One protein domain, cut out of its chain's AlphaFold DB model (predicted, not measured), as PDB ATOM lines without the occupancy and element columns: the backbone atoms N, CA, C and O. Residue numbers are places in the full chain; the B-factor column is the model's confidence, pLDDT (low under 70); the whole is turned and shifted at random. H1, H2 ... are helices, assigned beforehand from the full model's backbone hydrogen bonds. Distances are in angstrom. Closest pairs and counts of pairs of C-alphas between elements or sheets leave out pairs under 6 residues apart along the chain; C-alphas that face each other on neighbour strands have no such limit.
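What this domain is: This is residues 174 to 253 of the 748 residues of the protein "Phage integrase family protein" of Priestia filamentosa (UniProt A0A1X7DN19). Two long helices, H2 and H4, lie side by side and run the same way, and the short helix H3 sits across one side of this pair, packing on H4 and near H2. H1 turns off at the first end of H2 and makes a corner with it, while residues 221 to 226 of the long loop between H3 and H4 stick out from the rest. The printed part has 80 residues with four named helices, in the order H1, H2, H3, H4, and no named strand; the class is all helix. It is compact, with a radius of gyration of the C-alphas of 13.0 A, and flat in outline, spanning 38 by 35 by 18 A.

How they stand to each other: Start with H2, residues 185 to 205, the longest helix. Then look for H4, residues 237 to 252, which touches H2 with 14 pairs of C-alphas within 8 A; their closest C-alphas, those of Ser 203 and Ile 246, are 5.4 A apart. Their lines stand at a shallow tilt of 22 degrees, and they run the same way. Next find H3, residues 211 to 219, which touches residues 239 to 243 of H4 alone; the closest C-alphas are those of Ala 211 and Val 243, at 6.3 A. H3 and H4 are about perpendicular at 71 degrees, only just past a steep tilt. H3 and H2 are near each other, with 5 pairs of C-alphas within 10 A. Then turn to H1, residues 174 to 181, which touches H2 only at the corner by their link, and only just, with 3 pairs of C-alphas within 8 A. Residues 187 to 191 alone of H2 take part, and the closest C-alphas are those of Ile 181 and Tyr 187, 5.5 A apart. H1 and H2 run opposite ways at a steep tilt of 67 degrees, only just short of about perpendicular. H1 is apart from H3 and from H4. In H1, H2, H3 and H4 every O i to N i+4 pair is within hydrogen-bond range.

Where its parts are: Find C-alpha 185 at (139.849, 165.662, 171.332); from there H2 runs 30.4 A to C-alpha 205 at (131.770, 138.968, 183.369). H4 covers 22.5 A from C-alpha 237 to C-alpha 252, which you will find at (121.368, 145.525, 189.336). The shorter H3 measures 12.0 A from first to last C-alpha, and H1 10.7 A.

The domain as a whole: Look for the two C-alphas farthest apart at Thr 176 and Lys 253, 38.2 A from each other. The printed part has no cut. The links from H1 to H2 and from H2 to H3 are tight, and the link from H3 to H4, residues 220 to 236, is long; within it residues 221 to 226 stand free. The mean pLDDT of the printed part is 79.6, and residues 220 to 229 are under 70.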
ATOM      1  N   GLU A 174     153.335 157.722 183.516       74.88
ATOM      2  CA  GLU A 174     151.942 158.066 183.830       74.88
ATOM      3  C   GLU A 174     151.564 159.527 183.514       74.88
ATOM      4  O   GLU A 174     150.530 159.767 182.898       74.88
ATOM      5  N   LYS A 175     152.384 160.512 183.908       77.00
ATOM      6  CA  LYS A 175     152.063 161.937 183.690       77.00
ATOM      7  C   LYS A 175     152.071 162.309 182.210       77.00
ATOM      8  O   LYS A 175     151.099 162.874 181.726       77.00
ATOM      9  N   THR A 176     153.141 161.940 181.508       77.69
ATOM     10  CA  THR A 176     153.317 162.219 180.080       77.69
ATOM     11  C   THR A 176     152.213 161.572 179.254       77.69
ATOM     12  O   THR A 176     151.698 162.185 178.326       77.69
ATOM     13  N   LEU A 177     151.825 160.339 179.598       82.06
ATOM     14  CA  LEU A 177     150.761 159.632 178.898       82.06
ATOM     15  C   LEU A 177     149.407 160.332 179.079       82.06
ATOM     16  O   LEU A 177     148.691 160.520 178.104       82.06
ATOM     17  N   ILE A 178     149.079 160.771 180.299       83.44
ATOM     18  CA  ILE A 178     147.856 161.548 180.547       83.44
ATOM     19  C   ILE A 178     147.890 162.863 179.758       83.44
ATOM     20  O   ILE A 178     146.945 163.156 179.038       83.44
ATOM     21  N   GLU A 179     148.978 163.630 179.837       84.06
ATOM     22  CA  GLU A 179     149.113 164.896 179.099       84.06
ATOM     23  C   GLU A 179     148.932 164.711 177.584       84.06
ATOM     24  O   GLU A 179     148.286 165.533 176.943       84.06
ATOM     25  N   ARG A 180     149.439 163.606 177.019       84.19
ATOM     26  CA  ARG A 180     149.290 163.280 175.592       84.19
ATOM     27  C   ARG A 180     147.877 162.837 175.220       84.19
ATOM     28  O   ARG A 180     147.355 163.312 174.218       84.19
ATOM     29  N   ILE A 181     147.232 161.981 176.016       86.00
ATOM     30  CA  ILE A 181     145.842 161.555 175.760       86.00
ATOM     31  C   ILE A 181     144.902 162.764 175.736       86.00
ATOM     32  O   ILE A 181     144.053 162.850 174.860       86.00
ATOM     33  N   TYR A 182     145.080 163.713 176.658       86.62
ATOM     34  CA  TYR A 182     144.239 164.910 176.765       86.62
ATOM     35  C   TYR A 182     144.767 166.114 175.962       86.62
ATOM     36  O   TYR A 182     144.394 167.249 176.248       86.62
ATOM     37  N   SER A 183     145.647 165.885 174.980       87.31
ATOM     38  CA  SER A 183     146.171 166.949 174.109       87.31
ATOM     39  C   SER A 183     145.296 167.231 172.883       87.31
ATOM     40  O   SER A 183     145.358 168.336 172.348       87.31
ATOM     41  N   ASP A 184     144.482 166.260 172.464       89.19
ATOM     42  CA  ASP A 184     143.634 166.314 171.269       89.19
ATOM     43  C   ASP A 184     142.307 165.600 171.555       89.19
ATOM     44  O   ASP A 184     142.295 164.501 172.121       89.19
ATOM     45  N   ASP A 185     141.195 166.204 171.139       88.25
ATOM     46  CA  ASP A 185     139.849 165.662 171.332       88.25
ATOM     47  C   ASP A 185     139.687 164.273 170.689       88.25
ATOM     48  O   ASP A 185     139.045 163.391 171.259       88.25
ATOM     49  N   THR A 186     140.350 164.011 169.558       89.81
ATOM     50  CA  THR A 186     140.302 162.705 168.878       89.81
ATOM     51  C   THR A 186     140.949 161.584 169.697       89.81
ATOM     52  O   THR A 186     140.492 160.430 169.679       89.81
ATOM     53  N   TYR A 187     142.009 161.900 170.447       88.38
ATOM     54  CA  TYR A 187     142.663 160.945 171.337       88.38
ATOM     55  C   TYR A 187     141.830 160.697 172.592       88.38
ATOM     56  O   TYR A 187     141.721 159.544 173.021       88.38
ATOM     57  N   ILE A 188     141.190 161.742 173.124       88.06
ATOM     58  CA  ILE A 188     140.237 161.628 174.233       88.06
ATOM     59  C   ILE A 188     139.101 160.683 173.838       88.06
ATOM     60  O   ILE A 188     138.884 159.684 174.522       88.06
ATOM     61  N   GLU A 189     138.443 160.921 172.701       89.88
ATOM     62  CA  GLU A 189     137.339 160.083 172.216       89.88
ATOM     63  C   GLU A 189     137.758 158.621 172.017       89.88
ATOM     64  O   GLU A 189     137.034 157.700 172.409       89.88
ATOM     65  N   THR A 190     138.945 158.386 171.449       90.06
ATOM     66  CA  THR A 190     139.469 157.028 171.232       90.06
ATOM     67  C   THR A 190     139.689 156.299 172.561       90.06
ATOM     68  O   THR A 190     139.296 155.137 172.707       90.06
ATOM     69  N   PHE A 191     140.293 156.975 173.541       89.00
ATOM     70  CA  PHE A 191     140.554 156.410 174.863       89.00
ATOM     71  C   PHE A 191     139.262 156.180 175.658       89.00
ATOM     72  O   PHE A 191     139.072 155.101 176.220       89.00
ATOM     73  N   GLU A 192     138.350 157.157 175.685       90.62
ATOM     74  CA  GLU A 192     137.061 157.032 176.368       90.62
ATOM     75  C   GLU A 192     136.228 155.891 175.778       90.62
ATOM     76  O   GLU A 192     135.742 155.045 176.527       90.62
ATOM     77  N   SER A 193     136.163 155.785 174.447       89.75
ATOM     78  CA  SER A 193     135.449 154.702 173.762       89.75
ATOM     79  C   SER A 193     136.020 153.320 174.093       89.75
ATOM     80  O   SER A 193     135.265 152.368 174.294       89.75
ATOM     81  N   PHE A 194     137.349 153.191 174.173       92.56
ATOM     82  CA  PHE A 194     137.999 151.959 174.631       92.56
ATOM     83  C   PHE A 194     137.592 151.610 176.068       92.56
ATOM     84  O   PHE A 194     137.213 150.472 176.354       92.56
ATOM     85  N   VAL A 195     137.630 152.592 176.978       89.44
ATOM     86  CA  VAL A 195     137.238 152.380 178.376       89.44
ATOM     87  C   VAL A 195     135.769 151.962 178.474       89.44
ATOM     88  O   VAL A 195     135.454 151.077 179.267       89.44
ATOM     89  N   GLU A 196     134.873 152.536 177.671       88.19
ATOM     90  CA  GLU A 196     133.457 152.152 177.650       88.19
ATOM     91  C   GLU A 196     133.238 150.718 177.157       88.19
ATOM     92  O   GLU A 196     132.574 149.940 177.845       88.19
ATOM     93  N   ARG A 197     133.873 150.312 176.048       89.44
ATOM     94  CA  ARG A 197     133.815 148.915 175.573       89.44
ATOM     95  C   ARG A 197     134.345 147.934 176.618       89.44
ATOM     96  O   ARG A 197     133.752 146.877 176.852       89.44
ATOM     97  N   LEU A 198     135.437 148.293 177.295       88.19
ATOM     98  CA  LEU A 198     136.001 147.483 178.370       88.19
ATOM     99  C   LEU A 198     135.034 147.363 179.559       88.19
ATOM    100  O   LEU A 198     134.859 146.273 180.106       88.19
ATOM    101  N   VAL A 199     134.390 148.465 179.956       86.31
ATOM    102  CA  VAL A 199     133.375 148.490 181.022       86.31
ATOM    103  C   VAL A 199     132.226 147.535 180.716       86.31
ATOM    104  O   VAL A 199     131.801 146.810 181.619       86.31
ATOM    105  N   ASP A 200     131.749 147.493 179.473       86.94
ATOM    106  CA  ASP A 200     130.665 146.598 179.066       86.94
ATOM    107  C   ASP A 200     131.080 145.125 179.167       86.94
ATOM    108  O   ASP A 200     130.362 144.322 179.773       86.94
ATOM    109  N   SER A 201     132.277 144.779 178.680       87.44
ATOM    110  CA  SER A 201     132.836 143.423 178.797       87.44
ATOM    111  C   SER A 201     132.994 142.984 180.261       87.44
ATOM    112  O   SER A 201     132.537 141.907 180.652       87.44
ATOM    113  N   LEU A 202     133.595 143.826 181.109       86.25
ATOM    114  CA  LEU A 202     133.794 143.517 182.532       86.25
ATOM    115  C   LEU A 202     132.464 143.415 183.289       86.25
ATOM    116  O   LEU A 202     132.289 142.548 184.150       86.25
ATOM    117  N   SER A 203     131.492 144.259 182.934       84.44
ATOM    118  CA  SER A 203     130.145 144.204 183.500       84.44
ATOM    119  C   SER A 203     129.439 142.897 183.143       84.44
ATOM    120  O   SER A 203     128.737 142.338 183.989       84.44
ATOM    121  N   GLN A 204     129.625 142.372 181.925       84.00
ATOM    122  CA  GLN A 204     129.100 141.063 181.519       84.00
ATOM    123  C   GLN A 204     129.713 139.922 182.340       84.00
ATOM    124  O   GLN A 204     128.959 139.079 182.825       84.00
ATOM    125  N   GLN A 205     131.026 139.960 182.577       81.31
ATOM    126  CA  GLN A 205     131.770 138.968 183.369       81.31
ATOM    127  C   GLN A 205     131.573 139.096 184.895       81.31
ATOM    128  O   GLN A 205     132.051 138.256 185.653       81.31
ATOM    129  N   GLU A 206     130.862 140.129 185.359       78.38
ATOM    130  CA  GLU A 206     130.700 140.478 186.780       78.38
ATOM    131  C   GLU A 206     132.024 140.735 187.529       78.38
ATOM    132  O   GLU A 206     132.129 140.546 188.748       78.38
ATOM    133  N   GLU A 207     133.040 141.225 186.817       78.56
ATOM    134  CA  GLU A 207     134.320 141.603 187.410       78.56
ATOM    135  C   GLU A 207     134.300 143.062 187.875       78.56
ATOM    136  O   GLU A 207     134.109 144.000 187.104       78.56
ATOM    137  N   SER A 208     134.516 143.272 189.175       79.19
ATOM    138  CA  SER A 208     134.539 144.604 189.782       79.19
ATOM    139  C   SER A 208     135.949 144.997 190.207       79.19
ATOM    140  O   SER A 208     136.579 144.276 190.988       79.19
ATOM    141  N   PHE A 209     136.396 146.185 189.803       80.94
ATOM    142  CA  PHE A 209     137.702 146.735 190.163       80.94
ATOM    143  C   PHE A 209     137.570 148.084 190.873       80.94
ATOM    144  O   PHE A 209     136.710 148.893 190.541       80.94
ATOM    145  N   SER A 210     138.466 148.375 191.820       81.31
ATOM    146  CA  SER A 210     138.649 149.756 192.293       81.31
ATOM    147  C   SER A 210     139.267 150.617 191.185       81.31
ATOM    148  O   SER A 210     139.859 150.072 190.260       81.31
ATOM    149  N   ALA A 211     139.236 151.951 191.294       81.44
ATOM    150  CA  ALA A 211     139.911 152.824 190.320       81.44
ATOM    151  C   ALA A 211     141.400 152.466 190.128       81.44
ATOM    152  O   ALA A 211     141.911 152.462 189.010       81.44
ATOM    153  N   ILE A 212     142.084 152.079 191.215       81.94
ATOM    154  CA  ILE A 212     143.477 151.605 191.167       81.94
ATOM    155  C   ILE A 212     143.547 150.235 190.484       81.94
ATOM    156  O   ILE A 212     144.447 149.991 189.686       81.94
ATOM    157  N   GLY A 213     142.613 149.337 190.808       81.06
ATOM    158  CA  GLY A 213     142.522 148.011 190.201       81.06
ATOM    159  C   GLY A 213     142.293 148.074 188.693       81.06
ATOM    160  O   GLY A 213     142.998 147.391 187.964       81.06
ATOM    161  N   LEU A 214     141.389 148.942 188.232       84.19
ATOM    162  CA  LEU A 214     141.085 149.126 186.814       84.19
ATOM    163  C   LEU A 214     142.274 149.749 186.079       84.19
ATOM    164  O   LEU A 214     142.675 149.254 185.034       84.19
ATOM    165  N   SER A 215     142.911 150.764 186.671       83.94
ATOM    166  CA  SER A 215     144.124 151.364 186.097       83.94
ATOM    167  C   SER A 215     145.246 150.329 185.955       83.94
ATOM    168  O   SER A 215     145.922 150.282 184.935       83.94
ATOM    169  N   ARG A 216     145.417 149.440 186.943       80.62
ATOM    170  CA  ARG A 216     146.363 148.313 186.853       80.62
ATOM    171  C   ARG A 216     145.939 147.256 185.846       80.62
ATOM    172  O   ARG A 216     146.798 146.641 185.235       80.62
ATOM    173  N   TYR A 217     144.646 147.016 185.690       83.00
ATOM    174  CA  TYR A 217     144.150 146.062 184.710       83.00
ATOM    175  C   TYR A 217     144.454 146.533 183.281       83.00
ATOM    176  O   TYR A 217     144.907 145.734 182.460       83.00
ATOM    177  N   ILE A 218     144.267 147.829 183.013       84.00
ATOM    178  CA  ILE A 218     144.523 148.443 181.705       84.00
ATOM    179  C   ILE A 218     146.032 148.586 181.451       84.00
ATOM    180  O   ILE A 218     146.520 148.128 180.424       84.00
ATOM    181  N   PHE A 219     146.778 149.175 182.390       79.69
ATOM    182  CA  PHE A 219     148.163 149.625 182.169       79.69
ATOM    183  C   PHE A 219     149.240 148.797 182.891       79.69
ATOM    184  O   PHE A 219     150.426 149.087 182.778       79.69
ATOM    185  N   GLY A 220     148.865 147.810 183.706       69.81
ATOM    186  CA  GLY A 220     149.814 147.048 184.520       69.81
ATOM    187  C   GLY A 220     150.451 145.877 183.773       69.81
ATOM    188  O   GLY A 220     149.776 145.157 183.040       69.81
ATOM    189  N   GLN A 221     151.737 145.635 184.030       60.12
ATOM    190  CA  GLN A 221     152.409 144.398 183.632       60.12
ATOM    191  C   GLN A 221     152.098 143.276 184.637       60.12
ATOM    192  O   GLN A 221     151.915 143.506 185.834       60.12
ATOM    193  N   THR A 222     152.001 142.040 184.153       50.50
ATOM    194  CA  THR A 222     151.671 140.836 184.940       50.50
ATOM    195  C   THR A 222     152.775 140.417 185.925       50.50
ATOM    196  O   THR A 222     152.588 139.478 186.704       50.50
ATOM    197  N   THR A 223     153.913 141.110 185.935       42.47
ATOM    198  CA  THR A 223     155.093 140.820 186.754       42.47
ATOM    199  C   THR A 223     155.011 141.506 188.124       42.47
ATOM    200  O   THR A 223     154.818 142.707 188.278       42.47
ATOM    201  N   ARG A 224     155.125 140.681 189.167       40.50
ATOM    202  CA  ARG A 224     154.851 140.971 190.586       40.50
ATOM    203  C   ARG A 224     155.698 142.072 191.247       40.50
ATOM    204  O   ARG A 224     155.423 142.382 192.408       40.50
ATOM    205  N   GLU A 225     156.706 142.632 190.586       38.78
ATOM    206  CA  GLU A 225     157.754 143.403 191.273       38.78
ATOM    207  C   GLU A 225     157.548 144.923 191.276       38.78
ATOM    208  O   GLU A 225     157.995 145.589 192.209       38.78
ATOM    209  N   GLU A 226     156.730 145.488 190.386       47.22
ATOM    210  CA  GLU A 226     156.511 146.937 190.369       47.22
ATOM    211  C   GLU A 226     155.149 147.346 190.926       47.22
ATOM    212  O   GLU A 226     154.171 147.630 190.236       47.22
ATOM    213  N   LYS A 227     155.106 147.491 192.252       48.69
ATOM    214  CA  LYS A 227     154.042 148.213 192.969       48.69
ATOM    215  C   LYS A 227     154.089 149.731 192.704       48.69
ATOM    216  O   LYS A 227     153.857 150.508 193.636       48.69
ATOM    217  N   ARG A 228     154.351 150.209 191.479       55.09
ATOM    218  CA  ARG A 228     154.123 151.629 191.171       55.09
ATOM    219  C   ARG A 228     152.623 151.895 191.298       55.09
ATOM    220  O   ARG A 228     151.776 151.210 190.724       55.09
ATOM    221  N   ARG A 229     152.265 152.828 192.179       56.31
ATOM    222  CA  ARG A 229     150.869 153.213 192.380       56.31
ATOM    223  C   ARG A 229     150.506 154.137 191.212       56.31
ATOM    224  O   ARG A 229     150.918 155.288 191.240       56.31
ATOM    225  N   LEU A 230     149.779 153.619 190.215       70.06
ATOM    226  CA  LEU A 230     149.171 154.377 189.105       70.06
ATOM    227  C   LEU A 230     148.088 155.331 189.650       70.06
ATOM    228  O   LEU A 230     146.892 155.054 189.564       70.06
ATOM    229  N   LEU A 231     148.511 156.369 190.376       72.44
ATOM    230  CA  LEU A 231     147.654 157.246 191.184       72.44
ATOM    231  C   LEU A 231     147.142 158.465 190.424       72.44
ATOM    232  O   LEU A 231     146.219 159.117 190.906       72.44
ATOM    233  N   ALA A 232     147.758 158.840 189.310       78.38
ATOM    234  CA  ALA A 232     147.244 159.908 188.466       78.38
ATOM    235  C   ALA A 232     146.075 159.394 187.614       78.38
ATOM    236  O   ALA A 232     145.046 160.065 187.563       78.38
ATOM    237  N   PHE A 233     146.158 158.173 187.069       78.81
ATOM    238  CA  PHE A 233     145.051 157.561 186.321       78.81
ATOM    239  C   PHE A 233     143.781 157.407 187.163       78.81
ATOM    240  O   PHE A 233     142.675 157.612 186.669       78.81
ATOM    241  N   THR A 234     143.912 157.136 188.465       76.75
ATOM    242  CA  THR A 234     142.746 157.013 189.356       76.75
ATOM    243  C   THR A 234     142.005 158.323 189.597       76.75
ATOM    244  O   THR A 234     140.867 158.304 190.070       76.75
ATOM    245  N   LYS A 235     142.636 159.465 189.303       80.69
ATOM    246  CA  LYS A 235     142.023 160.787 189.445       80.69
ATOM    247  C   LYS A 235     141.210 161.190 188.218       80.69
ATOM    248  O   LYS A 235     140.405 162.108 188.355       80.69
ATOM    249  N   LEU A 236     141.386 160.510 187.084       83.25
ATOM    250  CA  LEU A 236     140.671 160.804 185.844       83.25
ATOM    251  C   LEU A 236     139.170 160.547 186.001       83.25
ATOM    252  O   LEU A 236     138.753 159.489 186.480       83.25
ATOM    253  N   GLU A 237     138.356 161.501 185.553       83.44
ATOM    254  CA  GLU A 237     136.894 161.401 185.622       83.44
ATOM    255  C   GLU A 237     136.354 160.229 184.794       83.44
ATOM    256  O   GLU A 237     135.443 159.539 185.245       83.44
ATOM    257  N   VAL A 238     136.972 159.927 183.647       86.19
ATOM    258  CA  VAL A 238     136.638 158.768 182.800       86.19
ATOM    259  C   VAL A 238     136.738 157.460 183.585       86.19
ATOM    260  O   VAL A 238     135.804 156.664 183.591       86.19
ATOM    261  N   ILE A 239     137.830 157.267 184.331       84.94
ATOM    262  CA  ILE A 239     138.056 156.058 185.136       84.94
ATOM    263  C   ILE A 239     137.075 155.988 186.311       84.94
ATOM    264  O   ILE A 239     136.528 154.921 186.593       84.94
ATOM    265  N   LYS A 240     136.794 157.110 186.987       83.12
ATOM    266  CA  LYS A 240     135.798 157.142 188.077       83.12
ATOM    267  C   LYS A 240     134.394 156.806 187.570       83.12
ATOM    268  O   LYS A 240     133.706 155.993 188.190       83.12
ATOM    269  N   LYS A 241     133.985 157.393 186.440       84.75
ATOM    270  CA  LYS A 241     132.701 157.112 185.779       84.75
ATOM    271  C   LYS A 241     132.624 155.656 185.329       84.75
ATOM    272  O   LYS A 241     131.623 155.004 185.606       84.75
ATOM    273  N   ALA A 242     133.684 155.128 184.721       85.31
ATOM    274  CA  ALA A 242     133.789 153.732 184.305       85.31
ATOM    275  C   ALA A 242     133.581 152.767 185.481       85.31
ATOM    276  O   ALA A 242     132.711 151.900 185.430       85.31
ATOM    277  N   VAL A 243     134.306 152.965 186.587       85.00
ATOM    278  CA  VAL A 243     134.136 152.150 187.799       85.00
ATOM    279  C   VAL A 243     132.711 152.269 188.343       85.00
ATOM    280  O   VAL A 243     132.093 151.253 188.655       85.00
ATOM    281  N   SER A 244     132.151 153.478 188.413       82.94
ATOM    282  CA  SER A 244     130.777 153.683 188.884       82.94
ATOM    283  C   SER A 244     129.736 152.983 187.999       82.94
ATOM    284  O   SER A 244     128.823 152.347 188.536       82.94
ATOM    285  N   LYS A 245     129.910 153.007 186.668       85.31
ATOM    286  CA  LYS A 245     129.083 152.259 185.706       85.31
ATOM    287  C   LYS A 245     129.170 150.746 185.953       85.31
ATOM    288  O   LYS A 245     128.124 150.116 186.100       85.31
ATOM    289  N   ILE A 246     130.378 150.183 186.103       83.94
ATOM    290  CA  ILE A 246     130.587 148.750 186.409       83.94
ATOM    291  C   ILE A 246     129.854 148.364 187.698       83.94
ATOM    292  O   ILE A 246     129.073 147.413 187.723       83.94
ATOM    293  N   TYR A 247     130.063 149.121 188.780       82.69
ATOM    294  CA  TYR A 247     129.438 148.827 190.070       82.69
ATOM    295  C   TYR A 247     127.910 148.911 190.014       82.69
ATOM    296  O   TYR A 247     127.248 148.047 190.585       82.69
ATOM    297  N   THR A 248     127.362 149.903 189.308       82.75
ATOM    298  CA  THR A 248     125.911 150.075 189.155       82.75
ATOM    299  C   THR A 248     125.305 148.949 188.314       82.75
ATOM    300  O   THR A 248     124.276 148.388 188.689       82.75
ATOM    301  N   SER A 249     125.966 148.566 187.217       83.62
ATOM    302  CA  SER A 249     125.542 147.465 186.344       83.62
ATOM    303  C   SER A 249     125.520 146.130 187.096       83.62
ATOM    304  O   SER A 249     124.495 145.447 187.133       83.62
ATOM    305  N   ILE A 250     126.607 145.799 187.801       82.31
ATOM    306  CA  ILE A 250     126.705 144.566 188.593       82.31
ATOM    307  C   ILE A 250     125.704 144.563 189.760       82.31
ATOM    308  O   ILE A 250     125.123 143.518 190.055       82.31
ATOM    309  N   ALA A 251     125.471 145.707 190.415       80.75
ATOM    310  CA  ALA A 251     124.530 145.817 191.534       80.75
ATOM    311  C   ALA A 251     123.064 145.572 191.136       80.75
ATOM    312  O   ALA A 251     122.261 145.214 192.000       80.75
ATOM    313  N   ASN A 252     122.714 145.768 189.861       79.50
ATOM    314  CA  ASN A 252     121.368 145.525 189.336       79.50
ATOM    315  C   ASN A 252     121.139 144.067 188.905       79.50
ATOM    316  O   ASN A 252     119.990 143.669 188.717       79.50
ATOM    317  N   LYS A 253     122.200 143.262 188.766       80.06
ATOM    318  CA  LYS A 253     122.082 141.834 188.449       80.06
ATOM    319  C   LYS A 253     121.699 141.024 189.698       80.06
ATOM    320  O   LYS A 253     122.219 141.310 190.781       80.06
TER     321      LYS A 253